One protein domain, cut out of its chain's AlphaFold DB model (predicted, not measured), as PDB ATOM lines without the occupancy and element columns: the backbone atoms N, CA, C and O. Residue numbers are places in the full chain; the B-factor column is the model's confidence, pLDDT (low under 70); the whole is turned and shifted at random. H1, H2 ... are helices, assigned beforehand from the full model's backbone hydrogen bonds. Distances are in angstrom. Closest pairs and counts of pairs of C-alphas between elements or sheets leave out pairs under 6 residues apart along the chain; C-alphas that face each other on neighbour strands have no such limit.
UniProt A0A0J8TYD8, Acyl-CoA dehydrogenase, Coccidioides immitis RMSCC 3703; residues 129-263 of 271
ATOM      1  N   TRP A 129     -20.780 -24.856  42.673       91.38
ATOM      2  CA  TRP A 129     -20.838 -26.278  43.023       91.38
ATOM      3  C   TRP A 129     -19.492 -26.864  43.476       91.38
ATOM      4  O   TRP A 129     -19.465 -27.966  44.014       91.38
ATOM      5  N   TYR A 130     -18.392 -26.122  43.324       92.25
ATOM      6  CA  TYR A 130     -17.079 -26.498  43.847       92.25
ATOM      7  C   TYR A 130     -16.933 -26.239  45.346       92.25
ATOM      8  O   TYR A 130     -15.975 -26.703  45.945       92.25
ATOM      9  N   HIS A 131     -17.854 -25.517  45.984       87.12
ATOM     10  CA  HIS A 131     -17.748 -25.181  47.408       87.12
ATOM     11  C   HIS A 131     -18.173 -26.324  48.349       87.12
ATOM     12  O   HIS A 131     -18.259 -26.130  49.559       87.12
ATOM     13  N   GLY A 132     -18.483 -27.502  47.802       83.44
ATOM     14  CA  GLY A 132     -18.924 -28.671  48.563       83.44
ATOM     15  C   GLY A 132     -20.327 -28.557  49.160       83.44
ATOM     16  O   GLY A 132     -20.693 -29.306  50.063       83.44
ATOM     17  N   TYR A 133     -21.143 -27.627  48.661       84.06
ATOM     18  CA  TYR A 133     -22.569 -27.598  48.969       84.06
ATOM     19  C   TYR A 133     -23.323 -28.644  48.149       84.06
ATOM     20  O   TYR A 133     -22.948 -28.974  47.025       84.06
ATOM     21  N   TYR A 134     -24.437 -29.122  48.699       85.12
ATOM     22  CA  TYR A 134     -25.364 -29.963  47.955       85.12
ATOM     23  C   TYR A 134     -25.856 -29.242  46.691       85.12
ATOM     24  O   TYR A 134     -26.307 -28.095  46.754       85.12
ATOM     25  N   SER A 135     -25.821 -29.944  45.561       87.44
ATOM     26  CA  SER A 135     -26.353 -29.473  44.288       87.44
ATOM     27  C   SER A 135     -27.415 -30.446  43.779       87.44
ATOM     28  O   SER A 135     -27.155 -31.642  43.722       87.44
ATOM     29  N   PRO A 136     -28.589 -29.968  43.329       90.19
ATOM     30  CA  PRO A 136     -29.555 -30.823  42.642       90.19
ATOM     31  C   PRO A 136     -29.125 -31.182  41.205       90.19
ATOM     32  O   PRO A 136     -29.819 -31.952  40.547       90.19
ATOM     33  N   TYR A 137     -28.029 -30.595  40.709       92.00
ATOM     34  CA  TYR A 137     -27.558 -30.726  39.328       92.00
ATOM     35  C   TYR A 137     -26.223 -31.459  39.194       92.00
ATOM     36  O   TYR A 137     -25.943 -32.009  38.141       92.00
ATOM     37  N   TYR A 138     -25.392 -31.440  40.239       93.75
ATOM     38  CA  TYR A 138     -24.029 -31.962  40.197       93.75
ATOM     39  C   TYR A 138     -23.868 -33.049  41.248       93.75
ATOM     40  O   TYR A 138     -24.286 -32.883  42.392       93.75
ATOM     41  N   ASN A 139     -23.243 -34.147  40.845       92.50
ATOM     42  CA  ASN A 139     -22.998 -35.325  41.666       92.50
ATOM     43  C   ASN A 139     -21.593 -35.883  41.367       92.50
ATOM     44  O   ASN A 139     -20.771 -35.240  40.711       92.50
ATOM     45  N   GLU A 140     -21.304 -37.089  41.838       92.69
ATOM     46  CA  GLU A 140     -19.975 -37.687  41.767       92.69
ATOM     47  C   GLU A 140     -19.528 -37.977  40.323       92.69
ATOM     48  O   GLU A 140     -18.335 -37.895  40.034       92.69
ATOM     49  N   THR A 141     -20.448 -38.259  39.389       96.06
ATOM     50  CA  THR A 141     -20.081 -38.474  37.975       96.06
ATOM     51  C   THR A 141     -19.678 -37.170  37.292       96.06
ATOM     52  O   THR A 141     -18.759 -37.161  36.478       96.06
ATOM     53  N   HIS A 142     -20.287 -36.053  37.690       97.06
ATOM     54  CA  HIS A 142     -19.903 -34.720  37.235       97.06
ATOM     55  C   HIS A 142     -18.510 -34.328  37.729       97.06
ATOM     56  O   HIS A 142     -17.690 -33.846  36.950       97.06
ATOM     57  N   ALA A 143     -18.226 -34.561  39.015       94.50
ATOM     58  CA  ALA A 143     -16.906 -34.310  39.587       94.50
ATOM     59  C   ALA A 143     -15.827 -35.173  38.910       94.50
ATOM     60  O   ALA A 143     -14.786 -34.655  38.517       94.50
ATOM     61  N   ALA A 144     -16.109 -36.461  38.687       95.75
ATOM     62  CA  ALA A 144     -15.187 -37.361  38.000       95.75
ATOM     63  C   ALA A 144     -14.917 -36.930  36.546       95.75
ATOM     64  O   ALA A 144     -13.775 -36.994  36.091       95.75
ATOM     65  N   LEU A 145     -15.947 -36.465  35.827       98.44
ATOM     66  CA  LEU A 145     -15.791 -35.942  34.469       98.44
ATOM     67  C   LEU A 145     -14.946 -34.675  34.435       98.44
ATOM     68  O   LEU A 145     -14.062 -34.553  33.592       98.44
ATOM     69  N   ARG A 146     -15.211 -33.745  35.356       97.75
ATOM     70  CA  ARG A 146     -14.446 -32.508  35.495       97.75
ATOM     71  C   ARG A 146     -12.960 -32.813  35.652       97.75
ATOM     72  O   ARG A 146     -12.158 -32.274  34.901       97.75
ATOM     73  N   ASP A 147     -12.603 -33.705  36.574       95.00
ATOM     74  CA  ASP A 147     -11.201 -34.041  36.840       95.00
ATOM     75  C   ASP A 147     -10.536 -34.720  35.626       95.00
ATOM     76  O   ASP A 147      -9.392 -34.415  35.289       95.00
ATOM     77  N   GLU A 148     -11.262 -35.598  34.924       97.75
ATOM     78  CA  GLU A 148     -10.777 -36.260  33.708       97.75
ATOM     79  C   GLU A 148     -10.516 -35.268  32.563       97.75
ATOM     80  O   GLU A 148      -9.457 -35.314  31.929       97.75
ATOM     81  N   VAL A 149     -11.477 -34.377  32.285       98.56
ATOM     82  CA  VAL A 149     -11.352 -33.392  31.203       98.56
ATOM     83  C   VAL A 149     -10.305 -32.347  31.570       98.56
ATOM     84  O   VAL A 149      -9.489 -32.009  30.714       98.56
ATOM     85  N   ARG A 150     -10.257 -31.896  32.832       97.62
ATOM     86  CA  ARG A 150      -9.239 -30.950  33.296       97.62
ATOM     87  C   ARG A 150      -7.840 -31.494  33.108       97.62
ATOM     88  O   ARG A 150      -7.009 -30.810  32.523       97.62
ATOM     89  N   GLN A 151      -7.603 -32.736  33.536       96.50
ATOM     90  CA  GLN A 151      -6.302 -33.369  33.360       96.50
ATOM     91  C   GLN A 151      -5.885 -33.348  31.886       96.50
ATOM     92  O   GLN A 151      -4.748 -33.022  31.580       96.50
ATOM     93  N   TRP A 152      -6.799 -33.670  30.969       98.00
ATOM     94  CA  TRP A 152      -6.509 -33.628  29.539       98.00
ATOM     95  C   TRP A 152      -6.233 -32.209  29.021       98.00
ATOM     96  O   TRP A 152      -5.283 -32.021  28.262       98.00
ATOM     97  N   VAL A 153      -7.028 -31.218  29.429       98.00
ATOM     98  CA  VAL A 153      -6.852 -29.815  29.020       98.00
ATOM     99  C   VAL A 153      -5.509 -29.270  29.507       98.00
ATOM    100  O   VAL A 153      -4.750 -28.742  28.695       98.00
ATOM    101  N   GLU A 154      -5.182 -29.455  30.786       95.94
ATOM    102  CA  GLU A 154      -3.940 -28.964  31.398       95.94
ATOM    103  C   GLU A 154      -2.690 -29.627  30.801       95.94
ATOM    104  O   GLU A 154      -1.642 -28.989  30.699       95.94
ATOM    105  N   THR A 155      -2.767 -30.899  30.389       94.94
ATOM    106  CA  THR A 155      -1.591 -31.612  29.864       94.94
ATOM    107  C   THR A 155      -1.426 -31.506  28.353       94.94
ATOM    108  O   THR A 155      -0.296 -31.433  27.881       94.94
ATOM    109  N   GLU A 156      -2.517 -31.540  27.583       96.88
ATOM    110  CA  GLU A 156      -2.452 -31.671  26.117       96.88
ATOM    111  C   GLU A 156      -2.817 -30.390  25.363       96.88
ATOM    112  O   GLU A 156      -2.473 -30.283  24.186       96.88
ATOM    113  N   ILE A 157      -3.528 -29.438  25.984       97.25
ATOM    114  CA  ILE A 157      -4.066 -28.248  25.300       97.25
ATOM    115  C   ILE A 157      -3.408 -26.971  25.815       97.25
ATOM    116  O   ILE A 157      -2.798 -26.236  25.040       97.25
ATOM    117  N   GLU A 158      -3.538 -26.695  27.110       95.25
ATOM    118  CA  GLU A 158      -3.131 -25.428  27.720       95.25
ATOM    119  C   GLU A 158      -1.658 -25.059  27.463       95.25
ATOM    120  O   GLU A 158      -1.410 -23.914  27.077       95.25
ATOM    121  N   PRO A 159      -0.678 -25.987  27.529       96.31
ATOM    122  CA  PRO A 159       0.724 -25.652  27.272       96.31
ATOM    123  C   PRO A 159       1.008 -25.185  25.837       96.31
ATOM    124  O   PRO A 159       2.052 -24.591  25.577       96.31
ATOM    125  N   HIS A 160       0.103 -25.472  24.899       95.44
ATOM    126  CA  HIS A 160       0.307 -25.270  23.465       95.44
ATOM    127  C   HIS A 160      -0.649 -24.243  22.845       95.44
ATOM    128  O   HIS A 160      -0.442 -23.824  21.704       95.44
ATOM    129  N   VAL A 161      -1.680 -23.816  23.583       96.12
ATOM    130  CA  VAL A 161      -2.777 -22.975  23.075       96.12
ATOM    131  C   VAL A 161      -2.282 -21.684  22.420       96.12
ATOM    132  O   VAL A 161      -2.746 -21.325  21.340       96.12
ATOM    133  N   PHE A 162      -1.282 -21.035  23.023       92.62
ATOM    134  CA  PHE A 162      -0.712 -19.791  22.513       92.62
ATOM    135  C   PHE A 162      -0.085 -19.975  21.125       92.62
ATOM    136  O   PHE A 162      -0.340 -19.192  20.213       92.62
ATOM    137  N   GLU A 163       0.694 -21.044  20.938       95.50
ATOM    138  CA  GLU A 163       1.323 -21.343  19.648       95.50
ATOM    139  C   GLU A 163       0.278 -21.670  18.576       95.50
ATOM    140  O   GLU A 163       0.426 -21.279  17.417       95.50
ATOM    141  N   TRP A 164      -0.798 -22.368  18.948       96.06
ATOM    142  CA  TRP A 164      -1.872 -22.723  18.021       96.06
ATOM    143  C   TRP A 164      -2.706 -21.520  17.597       96.06
ATOM    144  O   TRP A 164      -3.100 -21.448  16.429       96.06
ATOM    145  N   ASP A 165      -2.953 -20.580  18.509       92.50
ATOM    146  CA  ASP A 165      -3.655 -19.333  18.214       92.50
ATOM    147  C   ASP A 165      -2.828 -18.435  17.286       92.50
ATOM    148  O   ASP A 165      -3.339 -17.997  16.250       92.50
ATOM    149  N   GLU A 166      -1.535 -18.246  17.574       93.81
ATOM    150  CA  GLU A 166      -0.609 -17.519  16.692       93.81
ATOM    151  C   GLU A 166      -0.529 -18.173  15.300       93.81
ATOM    152  O   GLU A 166      -0.582 -17.496  14.266       93.81
ATOM    153  N   ALA A 167      -0.488 -19.509  15.247       94.94
ATOM    154  CA  ALA A 167      -0.494 -20.276  14.002       94.94
ATOM    155  C   ALA A 167      -1.878 -20.373  13.329       94.94
ATOM    156  O   ALA A 167      -1.976 -20.875  12.203       94.94
ATOM    157  N   LYS A 168      -2.950 -19.924  13.998       94.38
ATOM    158  CA  LYS A 168      -4.358 -20.061  13.579       94.38
ATOM    159  C   LYS A 168      -4.740 -21.503  13.234       94.38
ATOM    160  O   LYS A 168      -5.535 -21.747  12.317       94.38
ATOM    161  N   LYS A 169      -4.141 -22.474  13.924       92.88
ATOM    162  CA  LYS A 169      -4.302 -23.895  13.622       92.88
ATOM    163  C   LYS A 169      -4.167 -24.754  14.871       92.88
ATOM    164  O   LYS A 169      -3.075 -24.933  15.396       92.88
ATOM    165  N   VAL A 170      -5.271 -25.402  15.234       94.38
ATOM    166  CA  VAL A 170      -5.272 -26.504  16.199       94.38
ATOM    167  C   VAL A 170      -4.806 -27.789  15.503       94.38
ATOM    168  O   VAL A 170      -5.290 -28.096  14.402       94.38
ATOM    169  N   PRO A 171      -3.877 -28.554  16.098       94.38
ATOM    170  CA  PRO A 171      -3.464 -29.844  15.570       94.38
ATOM    171  C   PRO A 171      -4.608 -30.863  15.499       94.38
ATOM    172  O   PRO A 171      -5.395 -31.020  16.429       94.38
ATOM    173  N   ASP A 172      -4.651 -31.630  14.409       92.88
ATOM    174  CA  ASP A 172      -5.709 -32.615  14.131       92.88
ATOM    175  C   ASP A 172      -5.841 -33.682  15.223       92.88
ATOM    176  O   ASP A 172      -6.936 -34.186  15.477       92.88
ATOM    177  N   TYR A 173      -4.724 -34.022  15.873       94.81
ATOM    178  CA  TYR A 173      -4.705 -35.049  16.905       94.81
ATOM    179  C   TYR A 173      -5.529 -34.652  18.137       94.81
ATOM    180  O   TYR A 173      -6.049 -35.538  18.805       94.81
ATOM    181  N   ILE A 174      -5.730 -33.356  18.408       96.44
ATOM    182  CA  ILE A 174      -6.569 -32.903  19.527       96.44
ATOM    183  C   ILE A 174      -8.034 -33.263  19.273       96.44
ATOM    184  O   ILE A 174      -8.704 -33.819  20.143       96.44
ATOM    185  N   TYR A 175      -8.527 -33.049  18.049       95.19
ATOM    186  CA  TYR A 175      -9.874 -33.486  17.674       95.19
ATOM    187  C   TYR A 175      -9.999 -35.016  17.696       95.19
ATOM    188  O   TYR A 175     -11.020 -35.561  18.120       95.19
ATOM    189  N   LYS A 176      -8.936 -35.722  17.288       95.81
ATOM    190  CA  LYS A 176      -8.877 -37.182  17.386       95.81
ATOM    191  C   LYS A 176      -8.992 -37.658  18.839       95.81
ATOM    192  O   LYS A 176      -9.820 -38.524  19.116       95.81
ATOM    193  N   GLN A 177      -8.247 -37.045  19.759       97.12
ATOM    194  CA  GLN A 177      -8.307 -37.342  21.191       97.12
ATOM    195  C   GLN A 177      -9.717 -37.125  21.761       97.12
ATOM    196  O   GLN A 177     -10.177 -37.948  22.549       97.12
ATOM    197  N   MET A 178     -10.451 -36.090  21.329       96.31
ATOM    198  CA  MET A 178     -11.849 -35.907  21.754       96.31
ATOM    199  C   MET A 178     -12.744 -37.091  21.376       96.31
ATOM    200  O   MET A 178     -13.600 -37.501  22.162       96.31
ATOM    201  N   GLY A 179     -12.563 -37.642  20.174       95.81
ATOM    202  CA  GLY A 179     -13.313 -38.814  19.728       95.81
ATOM    203  C   GLY A 179     -12.869 -40.111  20.407       95.81
ATOM    204  O   GLY A 179     -13.696 -40.964  20.722       95.81
ATOM    205  N   GLU A 180     -11.572 -40.266  20.681       96.69
ATOM    206  CA  GLU A 180     -11.014 -41.404  21.429       96.69
ATOM    207  C   GLU A 180     -11.473 -41.437  22.886       96.69
ATOM    208  O   GLU A 180     -11.743 -42.511  23.421       96.69
ATOM    209  N   ARG A 181     -11.641 -40.264  23.502       97.00
ATOM    210  CA  ARG A 181     -12.157 -40.105  24.869       97.00
ATOM    211  C   ARG A 181     -13.686 -40.137  24.952       97.00
ATOM    212  O   ARG A 181     -14.239 -40.076  26.041       97.00
ATOM    213  N   GLY A 182     -14.382 -40.213  23.817       96.12
ATOM    214  CA  GLY A 182     -15.847 -40.247  23.754       96.12
ATOM    215  C   GLY A 182     -16.541 -38.891  23.940       96.12
ATOM    216  O   GLY A 182     -17.758 -38.818  23.793       96.12
ATOM    217  N   TYR A 183     -15.809 -37.799  24.178       96.75
ATOM    218  CA  TYR A 183     -16.394 -36.476  24.442       96.75
ATOM    219  C   TYR A 183     -17.314 -35.995  23.317       96.75
ATOM    220  O   TYR A 183     -18.386 -35.463  23.588       96.75
ATOM    221  N   LEU A 184     -16.957 -36.247  22.053       95.38
ATOM    222  CA  LEU A 184     -17.769 -35.823  20.903       95.38
ATOM    223  C   LEU A 184     -19.184 -36.424  20.912       95.38
ATOM    224  O   LEU A 184     -20.123 -35.771  20.461       95.38
ATOM    225  N   ALA A 185     -19.352 -37.649  21.421       93.25
ATOM    226  CA  ALA A 185     -20.662 -38.296  21.508       93.25
ATOM    227  C   ALA A 185     -21.545 -37.683  22.609       93.25
ATOM    228  O   ALA A 185     -22.766 -37.688  22.479       93.25
ATOM    229  N   GLY A 186     -20.931 -37.121  23.655       92.88
ATOM    230  CA  GLY A 186     -21.626 -36.448  24.754       92.88
ATOM    231  C   GLY A 186     -21.998 -34.987  24.487       92.88
ATOM    232  O   GLY A 186     -22.730 -34.408  25.281       92.88
ATOM    233  N   LEU A 187     -21.528 -34.398  23.382       94.25
ATOM    234  CA  LEU A 187     -21.680 -32.977  23.025       94.25
ATOM    235  C   LEU A 187     -22.689 -32.759  21.874       94.25
ATOM    236  O   LEU A 187     -22.472 -31.957  20.963       94.25
ATOM    237  N   LEU A 188     -23.760 -33.556  21.839       90.56
ATOM    238  CA  LEU A 188     -24.761 -33.541  20.761       90.56
ATOM    239  C   LEU A 188     -26.091 -32.886  21.168       90.56
ATOM    240  O   LEU A 188     -26.995 -32.800  20.333       90.56
ATOM    241  N   GLY A 189     -26.259 -32.473  22.428       87.94
ATOM    242  CA  GLY A 189     -27.496 -31.866  22.932       87.94
ATOM    243  C   GLY A 189     -28.742 -32.766  22.887       87.94
ATOM    244  O   GLY A 189     -29.860 -32.272  23.040       87.94
ATOM    245  N   VAL A 190     -28.588 -34.072  22.636       81.69
ATOM    246  CA  VAL A 190     -29.694 -35.046  22.498       81.69
ATOM    247  C   VAL A 190     -29.565 -36.262  23.429       81.69
ATOM    248  O   VAL A 190     -30.337 -37.210  23.301       81.69
ATOM    249  N   GLY A 191     -28.625 -36.222  24.380       83.12
ATOM    250  CA  GLY A 191     -28.256 -37.355  25.236       83.12
ATOM    251  C   GLY A 191     -27.106 -38.187  24.658       83.12
ATOM    252  O   GLY A 191     -26.704 -38.000  23.508       83.12
ATOM    253  N   TYR A 192     -26.564 -39.096  25.470       89.75
ATOM    254  CA  TYR A 192     -25.410 -39.918  25.105       89.75
ATOM    255  C   TYR A 192     -25.867 -41.263  24.537       89.75
ATOM    256  O   TYR A 192     -26.239 -42.167  25.282       89.75
ATOM    257  N   ASP A 193     -25.832 -41.410  23.214       89.75
ATOM    258  CA  ASP A 193     -26.159 -42.674  22.547       89.75
ATOM    259  C   ASP A 193     -24.874 -43.476  22.252       89.75
ATOM    260  O   ASP A 193     -24.146 -43.154  21.303       89.75
ATOM    261  N   PRO A 194     -24.578 -44.541  23.025       87.88
ATOM    262  CA  PRO A 194     -23.386 -45.356  22.815       87.88
ATOM    263  C   PRO A 194     -23.428 -46.164  21.510       87.88
ATOM    264  O   PRO A 194     -22.416 -46.727  21.115       87.88
ATOM    265  N   SER A 195     -24.560 -46.236  20.799       88.94
ATOM    266  CA  SER A 195     -24.612 -46.881  19.482       88.94
ATOM    267  C   SER A 195     -23.979 -46.032  18.372       88.94
ATOM    268  O   SER A 195     -23.610 -46.564  17.321       88.94
ATOM    269  N   LEU A 196     -23.819 -44.721  18.599       86.75
ATOM    270  CA  LEU A 196     -23.268 -43.790  17.611       86.75
ATOM    271  C   LEU A 196     -21.733 -43.755  17.603       86.75
ATOM    272  O   LEU A 196     -21.140 -43.358  16.598       86.75
ATOM    273  N   SER A 197     -21.085 -44.177  18.692       88.62
ATOM    274  CA  SER A 197     -19.627 -44.182  18.841       88.62
ATOM    275  C   SER A 197     -19.146 -45.458  19.517       88.62
ATOM    276  O   SER A 197     -19.776 -45.966  20.431       88.62
ATOM    277  N   LYS A 198     -17.978 -45.958  19.106       88.94
ATOM    278  CA  LYS A 198     -17.327 -47.092  19.782       88.94
ATOM    279  C   LYS A 198     -16.665 -46.694  21.101       88.94
ATOM    280  O   LYS A 198     -16.413 -47.562  21.928       88.94
ATOM    281  N   ASN A 199     -16.352 -45.411  21.259       93.56
ATOM    282  CA  ASN A 199     -15.650 -44.886  22.420       93.56
ATOM    283  C   ASN A 199     -16.645 -44.201  23.351       93.56
ATOM    284  O   ASN A 199     -17.504 -43.431  22.906       93.56
ATOM    285  N   THR A 200     -16.486 -44.455  24.643       95.19
ATOM    286  CA  THR A 200     -17.281 -43.839  25.700       95.19
ATOM    287  C   THR A 200     -16.390 -43.085  26.667       95.19
ATOM    288  O   THR A 200     -15.235 -43.460  26.867       95.19
ATOM    289  N   VAL A 201     -16.946 -42.051  27.290       97.00
ATOM    290  CA  VAL A 201     -16.284 -41.347  28.390       97.00
ATOM    291  C   VAL A 201     -15.948 -42.324  29.511       97.00
ATOM    292  O   VAL A 201     -16.748 -43.196  29.852       97.00
ATOM    293  N   LYS A 202     -14.738 -42.214  30.063       96.56
ATOM    294  CA  LYS A 202     -14.219 -43.183  31.035       96.56
ATOM    295  C   LYS A 202     -14.854 -43.003  32.415       96.56
ATOM    296  O   LYS A 202     -15.200 -43.989  33.061       96.56
ATOM    297  N   SER A 203     -14.982 -41.762  32.868       96.31
ATOM    298  CA  SER A 203     -15.522 -41.391  34.183       96.31
ATOM    299  C   SER A 203     -17.043 -41.518  34.300       96.31
ATOM    300  O   SER A 203     -17.552 -41.646  35.415       96.31
ATOM    301  N   VAL A 204     -17.777 -41.510  33.181       96.62
ATOM    302  CA  VAL A 204     -19.244 -41.418  33.176       96.62
ATOM    303  C   VAL A 204     -19.855 -42.488  32.273       96.62
ATOM    304  O   VAL A 204     -19.690 -42.425  31.053       96.62
ATOM    305  N   PRO A 205     -20.608 -43.451  32.835       95.44
ATOM    306  CA  PRO A 205     -21.406 -44.377  32.042       95.44
ATOM    307  C   PRO A 205     -22.443 -43.622  31.189       95.44
ATOM    308  O   PRO A 205     -23.080 -42.707  31.719       95.44
ATOM    309  N   PRO A 206     -22.682 -44.010  29.921       94.88
ATOM    310  CA  PRO A 206     -23.665 -43.354  29.051       94.88
ATOM    311  C   PRO A 206     -25.060 -43.208  29.675       94.88
ATOM    312  O   PRO A 206     -25.728 -42.199  29.479       94.88
ATOM    313  N   GLU A 207     -25.488 -44.182  30.482       94.88
ATOM    314  CA  GLU A 207     -26.802 -44.203  31.137       94.88
ATOM    315  C   GLU A 207     -26.936 -43.162  32.256       94.88
ATOM    316  O   GLU A 207     -28.047 -42.860  32.690       94.88
ATOM    317  N   LYS A 208     -25.807 -42.641  32.749       95.38
ATOM    318  CA  LYS A 208     -25.742 -41.585  33.766       95.38
ATOM    319  C   LYS A 208     -25.426 -40.213  33.170       95.38
ATOM    320  O   LYS A 208     -25.303 -39.253  33.925       95.38
ATOM    321  N   TRP A 209     -25.275 -40.120  31.850       96.31
ATOM    322  CA  TRP A 209     -24.982 -38.861  31.182       96.31
ATOM    323  C   TRP A 209     -26.212 -37.954  31.147       96.31
ATOM    324  O   TRP A 209     -27.311 -38.376  30.786       96.31
ATOM    325  N   ASP A 210     -26.005 -36.680  31.450       95.56
ATOM    326  CA  ASP A 210     -27.013 -35.629  31.348       95.56
ATOM    327  C   ASP A 210     -26.417 -34.354  30.722       95.56
ATOM    328  O   ASP A 210     -25.250 -34.307  30.329       95.56
ATOM    329  N   LEU A 211     -27.227 -33.300  30.604       95.31
ATOM    330  CA  LEU A 211     -26.790 -32.038  30.000       95.31
ATOM    331  C   LEU A 211     -25.753 -31.283  30.847       95.31
ATOM    332  O   LEU A 211     -25.023 -30.460  30.303       95.31
ATOM    333  N   PHE A 212     -25.658 -31.540  32.154       96.44
ATOM    334  CA  PHE A 212     -24.644 -30.907  32.995       96.44
ATOM    335  C   PHE A 212     -23.262 -31.519  32.752       96.44
ATOM    336  O   PHE A 212     -22.267 -30.800  32.815       96.44
ATOM    337  N   HIS A 213     -23.182 -32.791  32.358       97.75
ATOM    338  CA  HIS A 213     -21.937 -33.378  31.855       97.75
ATOM    339  C   HIS A 213     -21.462 -32.700  30.556       97.75
ATOM    340  O   HIS A 213     -20.281 -32.388  30.418       97.75
ATOM    341  N   GLU A 214     -22.377 -32.399  29.628       95.69
ATOM    342  CA  GLU A 214     -22.071 -31.643  28.400       95.69
ATOM    343  C   GLU A 214     -21.560 -30.221  28.707       95.69
ATOM    344  O   GLU A 214     -20.572 -29.765  28.117       95.69
ATOM    345  N   VAL A 215     -22.176 -29.545  29.685       96.12
ATOM    346  CA  VAL A 215     -21.703 -28.243  30.182       96.12
ATOM    347  C   VAL A 215     -20.287 -28.352  30.746       96.12
ATOM    348  O   VAL A 215     -19.459 -27.513  30.412       96.12
ATOM    349  N   ILE A 216     -19.978 -29.389  31.529       97.69
ATOM    350  CA  ILE A 216     -18.644 -29.580  32.122       97.69
ATOM    351  C   ILE A 216     -17.567 -29.764  31.056       97.69
ATOM    352  O   ILE A 216     -16.521 -29.130  31.150       97.69
ATOM    353  N   VAL A 217     -17.809 -30.574  30.019       97.75
ATOM    354  CA  VAL A 217     -16.827 -30.729  28.930       97.75
ATOM    355  C   VAL A 217     -16.549 -29.379  28.258       97.75
ATOM    356  O   VAL A 217     -15.400 -29.064  27.957       97.75
ATOM    357  N   THR A 218     -17.586 -28.567  28.049       96.44
ATOM    358  CA  THR A 218     -17.456 -27.231  27.449       96.44
ATOM    359  C   THR A 218     -16.731 -26.245  28.371       96.44
ATOM    360  O   THR A 218     -15.890 -25.471  27.906       96.44
ATOM    361  N   ASP A 219     -17.045 -26.267  29.666       96.44
ATOM    362  CA  ASP A 219     -16.446 -25.406  30.688       96.44
ATOM    363  C   ASP A 219     -14.950 -25.705  30.854       96.44
ATOM    364  O   ASP A 219     -14.118 -24.807  30.735       96.44
ATOM    365  N   GLU A 220     -14.585 -26.983  30.991       97.69
ATOM    366  CA  GLU A 220     -13.187 -27.405  31.115       97.69
ATOM    367  C   GLU A 220     -12.380 -27.107  29.844       97.69
ATOM    368  O   GLU A 220     -11.273 -26.581  29.936       97.69
ATOM    369  N   LEU A 221     -12.941 -27.325  28.646       97.06
ATOM    370  CA  LEU A 221     -12.302 -26.895  27.394       97.06
ATOM    371  C   LEU A 221     -12.041 -25.384  27.360       97.06
ATOM    372  O   LEU A 221     -11.026 -24.943  26.823       97.06
ATOM    373  N   SER A 222     -12.941 -24.584  27.934       96.25
ATOM    374  CA  SER A 222     -12.817 -23.122  27.955       96.25
ATOM    375  C   SER A 222     -11.697 -22.629  28.876       96.25
ATOM    376  O   SER A 222     -11.251 -21.488  28.724       96.25
ATOM    377  N   ARG A 223     -11.174 -23.477  29.776       94.00
ATOM    378  CA  ARG A 223     -10.064 -23.122  30.677       94.00
ATOM    379  C   ARG A 223      -8.752 -22.836  29.954       94.00
ATOM    380  O   ARG A 223      -7.949 -22.078  30.480       94.00
ATOM    381  N   CYS A 224      -8.573 -23.321  28.722       94.50
ATOM    382  CA  CYS A 224      -7.408 -22.964  27.903       94.50
ATOM    383  C   CYS A 224      -7.380 -21.484  27.465       94.50
ATOM    384  O   CYS A 224      -6.457 -21.073  26.770       94.50
ATOM    385  N   ALA A 225      -8.397 -20.687  27.823       94.75
ATOM    386  CA  ALA A 225      -8.506 -19.257  27.534       94.75
ATOM    387  C   ALA A 225      -8.479 -18.883  26.036       94.75
ATOM    388  O   ALA A 225      -8.333 -17.709  25.697       94.75
ATOM    389  N   SER A 226      -8.710 -19.849  25.139       95.44
ATOM    390  CA  SER A 226      -8.843 -19.615  23.700       95.44
ATOM    391  C   SER A 226     -10.232 -19.977  23.192       95.44
ATOM    392  O   SER A 226     -10.589 -21.144  23.005       95.44
ATOM    393  N   GLY A 227     -11.011 -18.945  22.861       93.31
ATOM    394  CA  GLY A 227     -12.257 -19.128  22.121       93.31
ATOM    395  C   GLY A 227     -12.024 -19.768  20.746       93.31
ATOM    396  O   GLY A 227     -12.895 -20.486  20.263       93.31
ATOM    397  N   GLY A 228     -10.852 -19.555  20.136       92.50
ATOM    398  CA  GLY A 228     -10.473 -20.150  18.853       92.50
ATOM    399  C   GLY A 228     -10.381 -21.671  18.929       92.50
ATOM    400  O   GLY A 228     -10.997 -22.358  18.111       92.50
ATOM    401  N   VAL A 229      -9.693 -22.200  19.946       94.12
ATOM    402  CA  VAL A 229      -9.598 -23.648  20.185       94.12
ATOM    403  C   VAL A 229     -10.968 -24.250  20.488       94.12
ATOM    404  O   VAL A 229     -11.353 -25.231  19.851       94.12
ATOM    405  N   VAL A 230     -11.752 -23.636  21.379       94.88
ATOM    406  CA  VAL A 230     -13.099 -24.129  21.714       94.88
ATOM    407  C   VAL A 230     -13.995 -24.170  20.468       94.88
ATOM    408  O   VAL A 230     -14.593 -25.202  20.160       94.88
ATOM    409  N   TRP A 231     -14.048 -23.091  19.680       92.06
ATOM    410  CA  TRP A 231     -14.853 -23.053  18.452       92.06
ATOM    411  C   TRP A 231     -14.359 -24.021  17.376       92.06
ATOM    412  O   TRP A 231     -15.183 -24.585  16.648       92.06
ATOM    413  N   ASN A 232     -13.044 -24.235  17.280       91.94
ATOM    414  CA  ASN A 232     -12.466 -25.220  16.373       91.94
ATOM    415  C   ASN A 232     -12.911 -26.643  16.730       91.94
ATOM    416  O   ASN A 232     -13.341 -27.392  15.851       91.94
ATOM    417  N   LEU A 233     -12.841 -26.990  18.014       92.75
ATOM    418  CA  LEU A 233     -13.119 -28.335  18.492       92.75
ATOM    419  C   LEU A 233     -14.612 -28.647  18.519       92.75
ATOM    420  O   LEU A 233     -15.010 -29.688  18.002       92.75
ATOM    421  N   ILE A 234     -15.445 -27.766  19.083       92.75
ATOM    422  CA  ILE A 234     -16.852 -28.095  19.367       92.75
ATOM    423  C   ILE A 234     -17.886 -27.295  18.581       92.75
ATOM    424  O   ILE A 234     -19.012 -27.757  18.400       92.75
ATOM    425  N   GLY A 235     -17.515 -26.146  18.018       89.06
ATOM    426  CA  GLY A 235     -18.468 -25.256  17.355       89.06
ATOM    427  C   GLY A 235     -19.090 -25.854  16.090       89.06
ATOM    428  O   GLY A 235     -20.309 -25.976  15.970       89.06
ATOM    429  N   GLY A 236     -18.250 -26.251  15.130       84.56
ATOM    430  CA  GLY A 236     -18.720 -26.729  13.824       84.56
ATOM    431  C   GLY A 236     -19.577 -27.995  13.915       84.56
ATOM    432  O   GLY A 236     -20.658 -28.058  13.325       84.56
ATOM    433  N   PHE A 237     -19.119 -29.001  14.668       85.56
ATOM    434  CA  PHE A 237     -19.880 -30.242  14.815       85.56
ATOM    435  C   PHE A 237     -21.083 -30.072  15.750       85.56
ATOM    436  O   PHE A 237     -22.143 -30.597  15.422       85.56
ATOM    437  N   GLY A 238     -20.957 -29.326  16.855       88.12
ATOM    438  CA  GLY A 238     -22.043 -29.126  17.818       88.12
ATOM    439  C   GLY A 238     -23.246 -28.411  17.202       88.12
ATOM    440  O   GLY A 238     -24.384 -28.670  17.571       88.12
ATOM    441  N   ILE A 239     -23.026 -27.577  16.180       89.25
ATOM    442  CA  ILE A 239     -24.110 -26.942  15.417       89.25
ATOM    443  C   ILE A 239     -24.623 -27.856  14.294       89.25
ATOM    444  O   ILE A 239     -25.830 -27.952  14.068       89.25
ATOM    445  N   GLY A 240     -23.722 -28.501  13.547       88.81
ATOM    446  CA  GLY A 240     -24.084 -29.228  12.326       88.81
ATOM    447  C   GLY A 240     -24.578 -30.664  12.540       88.81
ATOM    448  O   GLY A 240     -25.382 -31.161  11.751       88.81
ATOM    449  N   CYS A 241     -24.123 -31.340  13.593       90.19
ATOM    450  CA  CYS A 241     -24.418 -32.751  13.846       90.19
ATOM    451  C   CYS A 241     -25.828 -32.991  14.425       90.19
ATOM    452  O   CYS A 241     -26.514 -33.886  13.927       90.19
ATOM    453  N   PRO A 242     -26.347 -32.185  15.376       90.69
ATOM    454  CA  PRO A 242     -27.707 -32.373  15.890       90.69
ATOM    455  C   PRO A 242     -28.821 -32.331  14.824       90.69
ATOM    456  O   PRO A 242     -29.657 -33.240  14.811       90.69
ATOM    457  N   PRO A 243     -28.868 -31.367  13.876       91.00
ATOM    458  CA  PRO A 243     -29.872 -31.404  12.814       91.00
ATOM    459  C   PRO A 243     -29.660 -32.579  11.850       91.00
ATOM    460  O   PRO A 243     -30.643 -33.109  11.332       91.00
ATOM    461  N   LEU A 244     -28.416 -33.030  11.636       90.50
ATOM    462  CA  LEU A 244     -28.133 -34.234  10.849       90.50
ATOM    463  C   LEU A 244     -28.701 -35.490  11.523       90.50
ATOM    464  O   LEU A 244     -29.326 -36.303  10.850       90.50
ATOM    465  N   LEU A 245     -28.537 -35.636  12.837       90.06
ATOM    466  CA  LEU A 245     -29.100 -36.756  13.596       90.06
ATOM    467  C   LEU A 245     -30.628 -36.723  13.618       90.06
ATOM    468  O   LEU A 245     -31.275 -37.754  13.446       90.06
ATOM    469  N   LYS A 246     -31.207 -35.535  13.805       90.81
ATOM    470  CA  LYS A 246     -32.652 -35.373  13.971       90.81
ATOM    471  C   LYS A 246     -33.433 -35.434  12.658       90.81
ATOM    472  O   LYS A 246     -34.545 -35.956  12.638       90.81
ATOM    473  N   PHE A 247     -32.880 -34.884  11.580       92.62
ATOM    474  CA  PHE A 247     -33.597 -34.687  10.312       92.62
ATOM    475  C   PHE A 247     -32.888 -35.297   9.098       92.62
ATOM    476  O   PHE A 247     -33.445 -35.300   8.000       92.62
ATOM    477  N   GLY A 248     -31.661 -35.793   9.258       91.12
ATOM    478  CA  GLY A 248     -30.889 -36.370   8.167       91.12
ATOM    479  C   GLY A 248     -31.417 -37.723   7.702       91.12
ATOM    480  O   GLY A 248     -32.079 -38.468   8.425       91.12
ATOM    481  N   ASN A 249     -31.073 -38.078   6.463       94.94
ATOM    482  CA  ASN A 249     -31.321 -39.420   5.952       94.94
ATOM    483  C   ASN A 249     -30.523 -40.444   6.782       94.94
ATOM    484  O   ASN A 249     -29.311 -40.292   6.952       94.94
ATOM    485  N   LYS A 250     -31.190 -41.508   7.245       92.56
ATOM    486  CA  LYS A 250     -30.597 -42.569   8.077       92.56
ATOM    487  C   LYS A 250     -29.319 -43.164   7.481       92.56
ATOM    488  O   LYS A 250     -28.379 -43.442   8.219       92.56
ATOM    489  N   GLU A 251     -29.254 -43.322   6.163       93.31
ATOM    490  CA  GLU A 251     -28.068 -43.866   5.491       93.31
ATOM    491  C   GLU A 251     -26.892 -42.878   5.499       93.31
ATOM    492  O   GLU A 251     -25.735 -43.275   5.637       93.31
ATOM    493  N   VAL A 252     -27.170 -41.570   5.437       91.31
ATOM    494  CA  VAL A 252     -26.138 -40.532   5.587       91.31
ATOM    495  C   VAL A 252     -25.634 -40.492   7.026       91.31
ATOM    496  O   VAL A 252     -24.423 -40.454   7.234       91.31
ATOM    497  N   VAL A 253     -26.540 -40.564   8.004       91.06
ATOM    498  CA  VAL A 253     -26.201 -40.603   9.434       91.06
ATOM    499  C   VAL A 253     -25.264 -41.772   9.733       91.06
ATOM    500  O   VAL A 253     -24.154 -41.546  10.211       91.06
ATOM    501  N   LYS A 254     -25.643 -43.001   9.353       91.00
ATOM    502  CA  LYS A 254     -24.821 -44.211   9.556       91.00
ATOM    503  C   LYS A 254     -23.437 -44.114   8.913       91.00
ATOM    504  O   LYS A 254     -22.475 -44.657   9.444       91.00
ATOM    505  N   ARG A 255     -23.330 -43.445   7.763       89.81
ATOM    506  CA  ARG A 255     -22.067 -43.308   7.027       89.81
ATOM    507  C   ARG A 255     -21.142 -42.240   7.611       89.81
ATOM    508  O   ARG A 255     -19.927 -42.392   7.530       89.81
ATOM    509  N   VAL A 256     -21.698 -41.134   8.104       90.50
ATOM    510  CA  VAL A 256     -20.930 -39.919   8.427       90.50
ATOM    511  C   VAL A 256     -20.690 -39.772   9.925       90.50
ATOM    512  O   VAL A 256     -19.558 -39.506  10.323       90.50
ATOM    513  N   VAL A 257     -21.718 -39.973  10.754       91.25
ATOM    514  CA  VAL A 257     -21.656 -39.683  12.194       91.25
ATOM    515  C   VAL A 257     -20.572 -40.487  12.915       91.25
ATOM    516  O   VAL A 257     -19.787 -39.857  13.620       91.25
ATOM    517  N   PRO A 258     -20.412 -41.810  12.698       91.38
ATOM    518  CA  PRO A 258     -19.382 -42.565  13.411       91.38
ATOM    519  C   PRO A 258     -17.961 -42.032  13.186       91.38
ATOM    520  O   PRO A 258     -17.156 -42.052  14.107       91.38
ATOM    521  N   GLY A 259     -17.659 -41.519  11.985       91.62
ATOM    522  CA  GLY A 259     -16.350 -40.938  11.668       91.62
ATOM    523  C   GLY A 259     -16.127 -39.541  12.256       91.62
ATOM    524  O   GLY A 259     -14.983 -39.142  12.468       91.62
ATOM    525  N   ILE A 260     -17.206 -38.797  12.517       92.12
ATOM    526  CA  ILE A 260     -17.141 -37.533  13.259       92.12
ATOM    527  C   ILE A 260     -16.877 -37.846  14.730       92.12
ATOM    528  O   ILE A 260     -15.927 -37.323  15.299       92.12
ATOM    529  N   LEU A 261     -17.674 -38.740  15.325       93.12
ATOM    530  CA  LEU A 261     -17.595 -39.051  16.753       93.12
ATOM    531  C   LEU A 261     -16.322 -39.811  17.142       93.12
ATOM    532  O   LEU A 261     -15.893 -39.709  18.284       93.12
ATOM    533  N   SER A 262     -15.685 -40.525  16.210       92.69
ATOM    534  CA  SER A 262     -14.361 -41.128  16.416       92.69
ATOM    535  C   SER A 262     -13.201 -40.134  16.291       92.69
ATOM    536  O   SER A 262     -12.052 -40.521  16.518       92.69
ATOM    537  N   GLY A 263     -13.476 -38.888  15.885       92.19
ATOM    538  CA  GLY A 263     -12.473 -37.860  15.629       92.19
ATOM    539  C   GLY A 263     -11.692 -38.037  14.316       92.19
ATOM    540  O   GLY A 263     -10.747 -37.294  14.071       92.19
TER     541      GLY A 263
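What this domain is: This is residues 129 to 263 of the 271 residues of the protein "Acyl-CoA dehydrogenase" of Coccidioides immitis RMSCC 3703 (UniProt A0A0J8TYD8). This is a flat slab of helices: long, kinked H1 forms one side with H4 beside it, and the hairpin of H5 and H6 forms the other side. Short H2 and H3 lie between, H3 nearest the middle, while residues 131 to 136 stick out. The printed part has 135 residues with six named helices, H1 to H6 in chain order, and no named strand: all helix. It is compact, with a radius of gyration of the C-alphas of 15.1 A, spanning 46 by 41 by 21 A.

How they stand to each other: H1, residues 140 to 166, kinks by 54 degrees near residue 159. With residues 142 to 153 alone it touches H4, residues 211 to 222, at a shallow tilt of 30 degrees, the same way; the closest C-alphas, of Arg 150 and Glu 220, are 5.7 A apart. H4 forms a hairpin with H5, residues 227 to 247; they only just touch, with 3 pairs of C-alphas within 8 A, the closest of Ser 222 and Val 230 at 6.3 A. H5 forms another hairpin with H6, residues 250 to 261, at a shallow tilt of 20 degrees; the closest C-alphas, of Leu 245 and Val 253, are 6.4 A apart. H3, residues 183 to 186, only just touches H6, with 3 pairs within 8 A, the closest C-alphas being Leu 184 and Leu 261 at 5.3 A. H2, residues 172 to 180, touches no helix. Every O i to N i+4 pair is within hydrogen-bond range in H2 and H4, against 18 of 23 in H1, 12 of 17 in H5 and 6 of 8 in H6; H3 is too short for such a pair.

Where its parts are: H1 runs 37.6 A from C-alpha 140 at (-19.975, -37.687, 41.767), H5 28.9 A, H4 16.7 A, and H6 16.0 A to C-alpha 261 at (-17.595, -39.051, 16.753).

The domain as a whole: The C-alphas of His 131 and Glu 251 are farthest apart, 47.0 A. The printed part has no cut; the link from H3 to H4 is long, and no printed residue is under 70 in pLDDT.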